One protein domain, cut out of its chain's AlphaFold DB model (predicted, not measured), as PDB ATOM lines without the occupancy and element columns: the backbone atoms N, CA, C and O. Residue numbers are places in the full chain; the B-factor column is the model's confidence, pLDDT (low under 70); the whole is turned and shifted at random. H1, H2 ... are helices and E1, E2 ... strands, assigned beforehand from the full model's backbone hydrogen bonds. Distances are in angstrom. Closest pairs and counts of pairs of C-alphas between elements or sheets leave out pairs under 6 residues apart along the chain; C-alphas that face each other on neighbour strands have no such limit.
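This is residues 6 to 49 and 64 to 91 of the 91 residues of an uncharacterized protein of Heligmosomoides polygyrus (UniProt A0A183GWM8). The small hairpin of E1 and E2 forms the far end of an arm that begins with helix H3; across an open gap, H1 and H2 are joined by the loop of residues 17 to 25. The 72 printed residues hold three named helices and two named strands, in the order H1, H2, H3, E1, E2; the sheet is antiparallel and the class mostly helix. The whole is extended, with a radius of gyration of the C-alphas of 20.1 A and spans of 55 by 38 by 25 A.

Find C-alpha 81 at (-41.050, -22.465, -4.447), where E1, residues 81 to 84, begins; E2, residues 87 to 90, follows. H3, residues 65 to 77, runs 18.3 A. H2, residues 26 to 44, runs 26.9 A from (-26.831, -36.967, -31.510). H1, residues 6 to 16, runs 15.2 A.

E1 and E2 are antiparallel at 162 degrees, with N 82 and O 89 within hydrogen-bond range at 2.9 A. H1, H2 and H3 are apart from one another. In these helices every O i to N i+4 pair is within hydrogen-bond range.

The C-alphas farthest apart, of Arg 6 and Gly 86, lie 57.3 A apart. Residues 50 to 63 are cut out, and C-alphas 49 and 64 are 26.8 A apart. Of the links printed whole, none is long. Confidence is under 70 in 30 residues, among them 42 to 49 and 74 to 84.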
ATOM      1  N   ARG A   6      -5.072 -22.350 -33.020       72.12
ATOM      2  CA  ARG A   6      -4.372 -23.526 -32.484       72.12
ATOM      3  C   ARG A   6      -4.384 -23.552 -30.961       72.12
ATOM      4  O   ARG A   6      -4.486 -24.634 -30.394       72.12
ATOM      5  N   VAL A   7      -4.330 -22.398 -30.298       71.50
ATOM      6  CA  VAL A   7      -4.422 -22.288 -28.832       71.50
ATOM      7  C   VAL A   7      -5.825 -22.657 -28.359       71.50
ATOM      8  O   VAL A   7      -5.957 -23.430 -27.414       71.50
ATOM      9  N   VAL A   8      -6.867 -22.195 -29.057       71.75
ATOM     10  CA  VAL A   8      -8.266 -22.553 -28.756       71.75
ATOM     11  C   VAL A   8      -8.496 -24.054 -28.947       71.75
ATOM     12  O   VAL A   8      -9.038 -24.721 -28.067       71.75
ATOM     13  N   THR A   9      -7.995 -24.610 -30.053       73.44
ATOM     14  CA  THR A   9      -8.070 -26.053 -30.332       73.44
ATOM     15  C   THR A   9      -7.332 -26.871 -29.266       73.44
ATOM     16  O   THR A   9      -7.835 -27.893 -28.792       73.44
ATOM     17  N   HIS A  10      -6.153 -26.414 -28.839       76.19
ATOM     18  CA  HIS A  10      -5.366 -27.084 -27.807       76.19
ATOM     19  C   HIS A  10      -6.049 -27.031 -26.434       76.19
ATOM     20  O   HIS A  10      -6.099 -28.040 -25.733       76.19
ATOM     21  N   LEU A  11      -6.642 -25.889 -26.076       77.88
ATOM     22  CA  LEU A  11      -7.382 -25.715 -24.829       77.88
ATOM     23  C   LEU A  11      -8.641 -26.591 -24.779       77.88
ATOM     24  O   LEU A  11      -8.891 -27.238 -23.763       77.88
ATOM     25  N   LEU A  12      -9.395 -26.668 -25.881       72.75
ATOM     26  CA  LEU A  12     -10.544 -27.572 -26.011       72.75
ATOM     27  C   LEU A  12     -10.121 -29.035 -25.844       72.75
ATOM     28  O   LEU A  12     -10.751 -29.776 -25.095       72.75
ATOM     29  N   THR A  13      -9.004 -29.430 -26.458       75.12
ATOM     30  CA  THR A  13      -8.455 -30.789 -26.327       75.12
ATOM     31  C   THR A  13      -8.055 -31.105 -24.881       75.12
ATOM     32  O   THR A  13      -8.344 -32.189 -24.378       75.12
ATOM     33  N   LEU A  14      -7.434 -30.152 -24.179       75.44
ATOM     34  CA  LEU A  14      -7.071 -30.301 -22.765       75.44
ATOM     35  C   LEU A  14      -8.300 -30.390 -21.844       75.44
ATOM     36  O   LEU A  14      -8.278 -31.155 -20.884       75.44
ATOM     37  N   LYS A  15      -9.365 -29.626 -22.124       73.38
ATOM     38  CA  LYS A  15     -10.599 -29.596 -21.318       73.38
ATOM     39  C   LYS A  15     -11.465 -30.844 -21.530       73.38
ATOM     40  O   LYS A  15     -12.063 -31.326 -20.572       73.38
ATOM     41  N   CYS A  16     -11.541 -31.352 -22.761       74.56
ATOM     42  CA  CYS A  16     -12.403 -32.481 -23.127       74.56
ATOM     43  C   CYS A  16     -11.760 -33.859 -22.896       74.56
ATOM     44  O   CYS A  16     -12.483 -34.851 -22.840       74.56
ATOM     45  N   GLY A  17     -10.437 -33.930 -22.708       68.00
ATOM     46  CA  GLY A  17      -9.730 -35.189 -22.470       68.00
ATOM     47  C   GLY A  17      -9.666 -36.099 -23.709       68.00
ATOM     48  O   GLY A  17     -10.102 -35.712 -24.795       68.00
ATOM     49  N   PRO A  18      -9.071 -37.300 -23.585       67.19
ATOM     50  CA  PRO A  18      -8.986 -38.257 -24.685       67.19
ATOM     51  C   PRO A  18     -10.381 -38.612 -25.218       67.19
ATOM     52  O   PRO A  18     -11.320 -38.663 -24.420       67.19
ATOM     53  N   PRO A  19     -10.528 -38.902 -26.526       65.25
ATOM     54  CA  PRO A  19     -11.811 -39.298 -27.092       65.25
ATOM     55  C   PRO A  19     -12.356 -40.488 -26.309       65.25
ATOM     56  O   PRO A  19     -11.704 -41.531 -26.242       65.25
ATOM     57  N   LEU A  20     -13.529 -40.316 -25.701       67.25
ATOM     58  CA  LEU A  20     -14.237 -41.426 -25.089       67.25
ATOM     59  C   LEU A  20     -14.572 -42.393 -26.230       67.25
ATOM     60  O   LEU A  20     -15.189 -42.001 -27.214       67.25
ATOM     61  N   ASP A  21     -14.160 -43.647 -26.114       72.75
ATOM     62  CA  ASP A  21     -14.308 -44.761 -27.065       72.75
ATOM     63  C   ASP A  21     -15.775 -45.186 -27.311       72.75
ATOM     64  O   ASP A  21     -16.078 -46.265 -27.824       72.75
ATOM     65  N   LYS A  22     -16.707 -44.295 -26.974       77.44
ATOM     66  CA  LYS A  22     -18.142 -44.404 -27.160       77.44
ATOM     67  C   LYS A  22     -18.559 -43.614 -28.397       77.44
ATOM     68  O   LYS A  22     -18.099 -42.500 -28.629       77.44
ATOM     69  N   GLU A  23     -19.472 -44.190 -29.168       78.75
ATOM     70  CA  GLU A  23     -20.050 -43.515 -30.327       78.75
ATOM     71  C   GLU A  23     -20.751 -42.214 -29.881       78.75
ATOM     72  O   GLU A  23     -21.525 -42.247 -28.913       78.75
ATOM     73  N   PRO A  24     -20.455 -41.073 -30.528       76.38
ATOM     74  CA  PRO A  24     -20.958 -39.775 -30.103       76.38
ATOM     75  C   PRO A  24     -22.484 -39.738 -30.175       76.38
ATOM     76  O   PRO A  24     -23.106 -40.224 -31.122       76.38
ATOM     77  N   SER A  25     -23.099 -39.139 -29.164       82.12
ATOM     78  CA  SER A  25     -24.538 -38.909 -29.141       82.12
ATOM     79  C   SER A  25     -24.960 -37.906 -30.217       82.12
ATOM     80  O   SER A  25     -24.173 -37.109 -30.738       82.12
ATOM     81  N   ARG A  26     -26.254 -37.909 -30.543       88.38
ATOM     82  CA  ARG A  26     -26.831 -36.967 -31.510       88.38
ATOM     83  C   ARG A  26     -26.677 -35.519 -31.039       88.38
ATOM     84  O   ARG A  26     -26.544 -34.611 -31.855       88.38
ATOM     85  N   GLU A  27     -26.743 -35.303 -29.735       83.31
ATOM     86  CA  GLU A  27     -26.598 -34.004 -29.092       83.31
ATOM     87  C   GLU A  27     -25.145 -33.508 -29.180       83.31
ATOM     88  O   GLU A  27     -24.926 -32.351 -29.538       83.31
ATOM     89  N   GLU A  28     -24.160 -34.389 -28.977       79.25
ATOM     90  CA  GLU A  28     -22.731 -34.078 -29.160       79.25
ATOM     91  C   GLU A  28     -22.389 -33.767 -30.621       79.25
ATOM     92  O   GLU A  28     -21.654 -32.820 -30.893       79.25
ATOM     93  N   PHE A  29     -22.972 -34.498 -31.574       84.06
ATOM     94  CA  PHE A  29     -22.792 -34.210 -32.998       84.06
ATOM     95  C   PHE A  29     -23.325 -32.820 -33.378       84.06
ATOM     96  O   PHE A  29     -22.640 -32.056 -34.054       84.06
ATOM     97  N   LYS A  30     -24.521 -32.453 -32.895       90.31
ATOM     98  CA  LYS A  30     -25.097 -31.114 -33.113       90.31
ATOM     99  C   LYS A  30     -24.251 -30.010 -32.485       90.31
ATOM    100  O   LYS A  30     -24.115 -28.940 -33.069       90.31
ATOM    101  N   LEU A  31     -23.694 -30.261 -31.300       85.19
ATOM    102  CA  LEU A  31     -22.802 -29.315 -30.638       85.19
ATOM    103  C   LEU A  31     -21.509 -29.122 -31.441       85.19
ATOM    104  O   LEU A  31     -21.088 -27.986 -31.645       85.19
ATOM    105  N   ALA A  32     -20.919 -30.208 -31.944       80.00
ATOM    106  CA  ALA A  32     -19.731 -30.152 -32.790       80.00
ATOM    107  C   ALA A  32     -19.998 -29.409 -34.111       80.00
ATOM    108  O   ALA A  32     -19.181 -28.592 -34.529       80.00
ATOM    109  N   GLU A  33     -21.154 -29.635 -34.738       86.75
ATOM    110  CA  GLU A  33     -21.574 -28.924 -35.949       86.75
ATOM    111  C   GLU A  33     -21.762 -27.421 -35.692       86.75
ATOM    112  O   GLU A  33     -21.283 -26.598 -36.473       86.75
ATOM    113  N   LEU A  34     -22.378 -27.047 -34.564       88.75
ATOM    114  CA  LEU A  34     -22.530 -25.649 -34.158       88.75
ATOM    115  C   LEU A  34     -21.170 -24.981 -33.914       88.75
ATOM    116  O   LEU A  34     -20.927 -23.892 -34.426       88.75
ATOM    117  N   MET A  35     -20.272 -25.639 -33.173       82.19
ATOM    118  CA  MET A  35     -18.924 -25.125 -32.911       82.19
ATOM    119  C   MET A  35     -18.119 -24.969 -34.203       82.19
ATOM    120  O   MET A  35     -17.474 -23.943 -34.398       82.19
ATOM    121  N   ALA A  36     -18.191 -25.940 -35.116       79.62
ATOM    122  CA  ALA A  36     -17.529 -25.856 -36.414       79.62
ATOM    123  C   ALA A  36     -18.096 -24.724 -37.281       79.62
ATOM    124  O   ALA A  36     -17.336 -24.035 -37.957       79.62
ATOM    125  N   ASN A  37     -19.414 -24.503 -37.248       82.69
ATOM    126  CA  ASN A  37     -20.046 -23.407 -37.975       82.69
ATOM    127  C   ASN A  37     -19.620 -22.040 -37.424       82.69
ATOM    128  O   ASN A  37     -19.278 -21.155 -38.198       82.69
ATOM    129  N   ILE A  38     -19.568 -21.897 -36.097       80.81
ATOM    130  CA  ILE A  38     -19.076 -20.686 -35.431       80.81
ATOM    131  C   ILE A  38     -17.614 -20.425 -35.813       80.81
ATOM    132  O   ILE A  38     -17.276 -19.332 -36.244       80.81
ATOM    133  N   LEU A  39     -16.744 -21.437 -35.720       78.25
ATOM    134  CA  LEU A  39     -15.330 -21.303 -36.090       78.25
ATOM    135  C   LEU A  39     -15.144 -20.946 -37.568       78.25
ATOM    136  O   LEU A  39     -14.273 -20.152 -37.906       78.25
ATOM    137  N   LYS A  40     -15.982 -21.499 -38.446       77.31
ATOM    138  CA  LYS A  40     -15.981 -21.161 -39.869       77.31
ATOM    139  C   LYS A  40     -16.402 -19.712 -40.113       77.31
ATOM    140  O   LYS A  40     -15.830 -19.072 -40.986       77.31
ATOM    141  N   ASP A  41     -17.365 -19.213 -39.344       74.56
ATOM    142  CA  ASP A  41     -17.801 -17.818 -39.396       74.56
ATOM    143  C   ASP A  41     -16.647 -16.869 -39.031       74.56
ATOM    144  O   ASP A  41     -16.405 -15.906 -39.750       74.56
ATOM    145  N   PHE A  42     -15.847 -17.214 -38.014       68.38
ATOM    146  CA  PHE A  42     -14.619 -16.487 -37.648       68.38
ATOM    147  C   PHE A  42     -13.500 -16.563 -38.704       68.38
ATOM    148  O   PHE A  42     -12.692 -15.642 -38.809       68.38
ATOM    149  N   ASP A  43     -13.427 -17.645 -39.483       66.44
ATOM    150  CA  ASP A  43     -12.474 -17.765 -40.597       66.44
ATOM    151  C   ASP A  43     -12.901 -16.918 -41.810       66.44
ATOM    152  O   ASP A  43     -12.054 -16.389 -42.534       66.44
ATOM    153  N   THR A  44     -14.210 -16.786 -42.069       63.84
ATOM    154  CA  THR A  44     -14.741 -16.025 -43.217       63.84
ATOM    155  C   THR A  44     -14.904 -14.543 -42.928       63.84
ATOM    156  O   THR A  44     -14.622 -13.702 -43.783       63.84
ATOM    157  N   HIS A  45     -15.336 -14.225 -41.717       60.56
ATOM    158  CA  HIS A  45     -15.316 -12.894 -41.159       60.56
ATOM    159  C   HIS A  45     -14.043 -12.838 -40.337       60.56
ATOM    160  O   HIS A  45     -14.099 -13.102 -39.141       60.56
ATOM    161  N   GLN A  46     -12.894 -12.558 -40.976       56.09
ATOM    162  CA  GLN A  46     -11.714 -12.104 -40.234       56.09
ATOM    163  C   GLN A  46     -12.234 -11.114 -39.207       56.09
ATOM    164  O   GLN A  46     -12.740 -10.078 -39.625       56.09
ATOM    165  N   LEU A  47     -12.232 -11.525 -37.937       53.00
ATOM    166  CA  LEU A  47     -12.917 -10.857 -36.843       53.00
ATOM    167  C   LEU A  47     -12.644  -9.362 -36.969       53.00
ATOM    168  O   LEU A  47     -11.539  -8.921 -36.650       53.00
ATOM    169  N   GLU A  48     -13.601  -8.611 -37.512       48.53
ATOM    170  CA  GLU A  48     -13.510  -7.162 -37.630       48.53
ATOM    171  C   GLU A  48     -13.782  -6.671 -36.212       48.53
ATOM    172  O   GLU A  48     -14.889  -6.289 -35.846       48.53
ATOM    173  N   VAL A  49     -12.778  -6.863 -35.350       52.31
ATOM    174  CA  VAL A  49     -12.669  -6.146 -34.093       52.31
ATOM    175  C   VAL A  49     -12.595  -4.709 -34.549       52.31
ATOM    176  O   VAL A  49     -11.570  -4.303 -35.098       52.31
ATOM    177  N   ASN A  64     -14.002 -12.970  -8.938       75.50
ATOM    178  CA  ASN A  64     -13.635 -14.330  -8.572       75.50
ATOM    179  C   ASN A  64     -14.575 -15.331  -9.277       75.50
ATOM    180  O   ASN A  64     -15.754 -15.417  -8.934       75.50
ATOM    181  N   PRO A  65     -14.069 -16.179 -10.196       67.94
ATOM    182  CA  PRO A  65     -14.882 -17.170 -10.908       67.94
ATOM    183  C   PRO A  65     -15.608 -18.167  -9.987       67.94
ATOM    184  O   PRO A  65     -16.547 -18.841 -10.411       67.94
ATOM    185  N   GLN A  66     -15.150 -18.321  -8.737       71.88
ATOM    186  CA  GLN A  66     -15.816 -19.168  -7.745       71.88
ATOM    187  C   GLN A  66     -17.065 -18.513  -7.150       71.88
ATOM    188  O   GLN A  66     -17.966 -19.240  -6.736       71.88
ATOM    189  N   ASP A  67     -17.138 -17.182  -7.132       73.44
ATOM    190  CA  ASP A  67     -18.290 -16.455  -6.599       73.44
ATOM    191  C   ASP A  67     -19.476 -16.554  -7.560       73.44
ATOM    192  O   ASP A  67     -20.578 -16.882  -7.131       73.44
ATOM    193  N   GLU A  68     -19.236 -16.463  -8.873       71.81
ATOM    194  CA  GLU A  68     -20.284 -16.721  -9.868       71.81
ATOM    195  C   GLU A  68     -20.794 -18.169  -9.843       71.81
ATOM    196  O   GLU A  68     -21.990 -18.426  -9.997       71.81
ATOM    197  N   LEU A  69     -19.897 -19.140  -9.629       71.38
ATOM    198  CA  LEU A  69     -20.290 -20.544  -9.489       71.38
ATOM    199  C   LEU A  69     -21.089 -20.783  -8.205       71.38
ATOM    200  O   LEU A  69     -22.067 -21.533  -8.237       71.38
ATOM    201  N   MET A  70     -20.717 -20.130  -7.100       71.69
ATOM    202  CA  MET A  70     -21.487 -20.167  -5.855       71.69
ATOM    203  C   MET A  70     -22.855 -19.507  -6.008       71.69
ATOM    204  O   MET A  70     -23.822 -20.020  -5.451       71.69
ATOM    205  N   ASP A  71     -22.974 -18.407  -6.748       69.81
ATOM    206  CA  ASP A  71     -24.254 -17.731  -6.968       69.81
ATOM    207  C   ASP A  71     -25.186 -18.553  -7.859       69.81
ATOM    208  O   ASP A  71     -26.373 -18.695  -7.549       69.81
ATOM    209  N   LEU A  72     -24.647 -19.198  -8.895       62.41
ATOM    210  CA  LEU A  72     -25.398 -20.123  -9.741       62.41
ATOM    211  C   LEU A  72     -25.866 -21.360  -8.955       62.41
ATOM    212  O   LEU A  72     -27.022 -21.776  -9.073       62.41
ATOM    213  N   GLU A  73     -24.998 -21.924  -8.112       70.31
ATOM    214  CA  GLU A  73     -25.334 -23.038  -7.220       70.31
ATOM    215  C   GLU A  73     -26.360 -22.619  -6.160       70.31
ATOM    216  O   GLU A  73     -27.313 -23.353  -5.909       70.31
ATOM    217  N   ARG A  74     -26.238 -21.420  -5.579       69.00
ATOM    218  CA  ARG A  74     -27.219 -20.864  -4.634       69.00
ATOM    219  C   ARG A  74     -28.557 -20.586  -5.302       69.00
ATOM    220  O   ARG A  74     -29.580 -20.837  -4.677       69.00
ATOM    221  N   GLN A  75     -28.588 -20.118  -6.547       68.44
ATOM    222  CA  GLN A  75     -29.832 -19.960  -7.304       68.44
ATOM    223  C   GLN A  75     -30.487 -21.306  -7.622       68.44
ATOM    224  O   GLN A  75     -31.711 -21.403  -7.576       68.44
ATOM    225  N   ALA A  76     -29.692 -22.340  -7.903       63.91
ATOM    226  CA  ALA A  76     -30.184 -23.694  -8.153       63.91
ATOM    227  C   ALA A  76     -30.605 -24.428  -6.864       63.91
ATOM    228  O   ALA A  76     -31.559 -25.203  -6.872       63.91
ATOM    229  N   SER A  77     -29.915 -24.167  -5.751       67.12
ATOM    230  CA  SER A  77     -30.192 -24.719  -4.420       67.12
ATOM    231  C   SER A  77     -31.252 -23.922  -3.657       67.12
ATOM    232  O   SER A  77     -31.783 -24.417  -2.658       67.12
ATOM    233  N   SER A  78     -31.553 -22.693  -4.080       66.19
ATOM    234  CA  SER A  78     -32.680 -21.918  -3.575       66.19
ATOM    235  C   SER A  78     -33.937 -22.578  -4.113       66.19
ATOM    236  O   SER A  78     -34.374 -22.284  -5.224       66.19
ATOM    237  N   GLY A  79     -34.447 -23.551  -3.349       65.69
ATOM    238  CA  GLY A  79     -35.615 -24.354  -3.689       65.69
ATOM    239  C   GLY A  79     -36.705 -23.466  -4.264       65.69
ATOM    240  O   GLY A  79     -37.340 -22.692  -3.544       65.69
ATOM    241  N   HIS A  80     -36.863 -23.541  -5.585       63.41
ATOM    242  CA  HIS A  80     -37.736 -22.655  -6.331       63.41
ATOM    243  C   HIS A  80     -39.164 -22.997  -5.912       63.41
ATOM    244  O   HIS A  80     -39.734 -24.001  -6.339       63.41
ATOM    245  N   THR A  81     -39.716 -22.215  -4.984       60.97
ATOM    246  CA  THR A  81     -41.050 -22.465  -4.447       60.97
ATOM    247  C   THR A  81     -42.040 -21.754  -5.345       60.97
ATOM    248  O   THR A  81     -42.227 -20.539  -5.272       60.97
ATOM    249  N   ILE A  82     -42.671 -22.510  -6.235       64.81
ATOM    250  CA  ILE A  82     -43.718 -21.970  -7.091       64.81
ATOM    251  C   ILE A  82     -44.979 -21.866  -6.229       64.81
ATOM    252  O   ILE A  82     -45.544 -22.875  -5.797       64.81
ATOM    253  N   THR A  83     -45.405 -20.637  -5.939       62.84
ATOM    254  CA  THR A  83     -46.634 -20.363  -5.186       62.84
ATOM    255  C   THR A  83     -47.759 -20.001  -6.152       62.84
ATOM    256  O   THR A  83     -47.598 -19.157  -7.032       62.84
ATOM    257  N   PHE A  84     -48.909 -20.657  -6.015       66.75
ATOM    258  CA  PHE A  84     -50.135 -20.291  -6.719       66.75
ATOM    259  C   PHE A  84     -51.287 -20.202  -5.716       66.75
ATOM    260  O   PHE A  84     -51.194 -20.697  -4.595       66.75
ATOM    261  N   SER A  85     -52.400 -19.581  -6.110       77.19
ATOM    262  CA  SER A  85     -53.545 -19.281  -5.228       77.19
ATOM    263  C   SER A  85     -54.192 -20.503  -4.536       77.19
ATOM    264  O   SER A  85     -55.105 -20.321  -3.734       77.19
ATOM    265  N   GLY A  86     -53.758 -21.729  -4.846       76.06
ATOM    266  CA  GLY A  86     -54.233 -22.981  -4.252       76.06
ATOM    267  C   GLY A  86     -53.165 -23.793  -3.505       76.06
ATOM    268  O   GLY A  86     -53.481 -24.893  -3.060       76.06
ATOM    269  N   GLY A  87     -51.928 -23.300  -3.364       66.25
ATOM    270  CA  GLY A  87     -50.859 -24.007  -2.653       66.25
ATOM    271  C   GLY A  87     -49.449 -23.697  -3.161       66.25
ATOM    272  O   GLY A  87     -49.256 -22.980  -4.143       66.25
ATOM    273  N   THR A  88     -48.451 -24.243  -2.468       73.50
ATOM    274  CA  THR A  88     -47.022 -24.024  -2.746       73.50
ATOM    275  C   THR A  88     -46.340 -25.339  -3.105       73.50
ATOM    276  O   THR A  88     -46.468 -26.307  -2.354       73.50
ATOM    277  N   ILE A  89     -45.611 -25.379  -4.221       64.75
ATOM    278  CA  ILE A  89     -44.802 -26.536  -4.628       64.75
ATOM    279  C   ILE A  89     -43.331 -26.165  -4.471       64.75
ATOM    280  O   ILE A  89     -42.874 -25.203  -5.086       64.75
ATOM    281  N   SER A  90     -42.606 -26.932  -3.659       60.66
ATOM    282  CA  SER A  90     -41.143 -26.914  -3.626       60.66
ATOM    283  C   SER A  90     -40.635 -27.926  -4.653       60.66
ATOM    284  O   SER A  90     -41.058 -29.083  -4.599       60.66
ATOM    285  N   LEU A  91     -39.801 -27.486  -5.597       62.88
ATOM    286  CA  LEU A  91     -39.107 -28.361  -6.551       62.88
ATOM    287  C   LEU A  91     -37.890 -29.039  -5.915       62.88
ATOM    288  O   LEU A  91     -37.237 -28.383  -5.072       62.88
TER     289      LEU A  91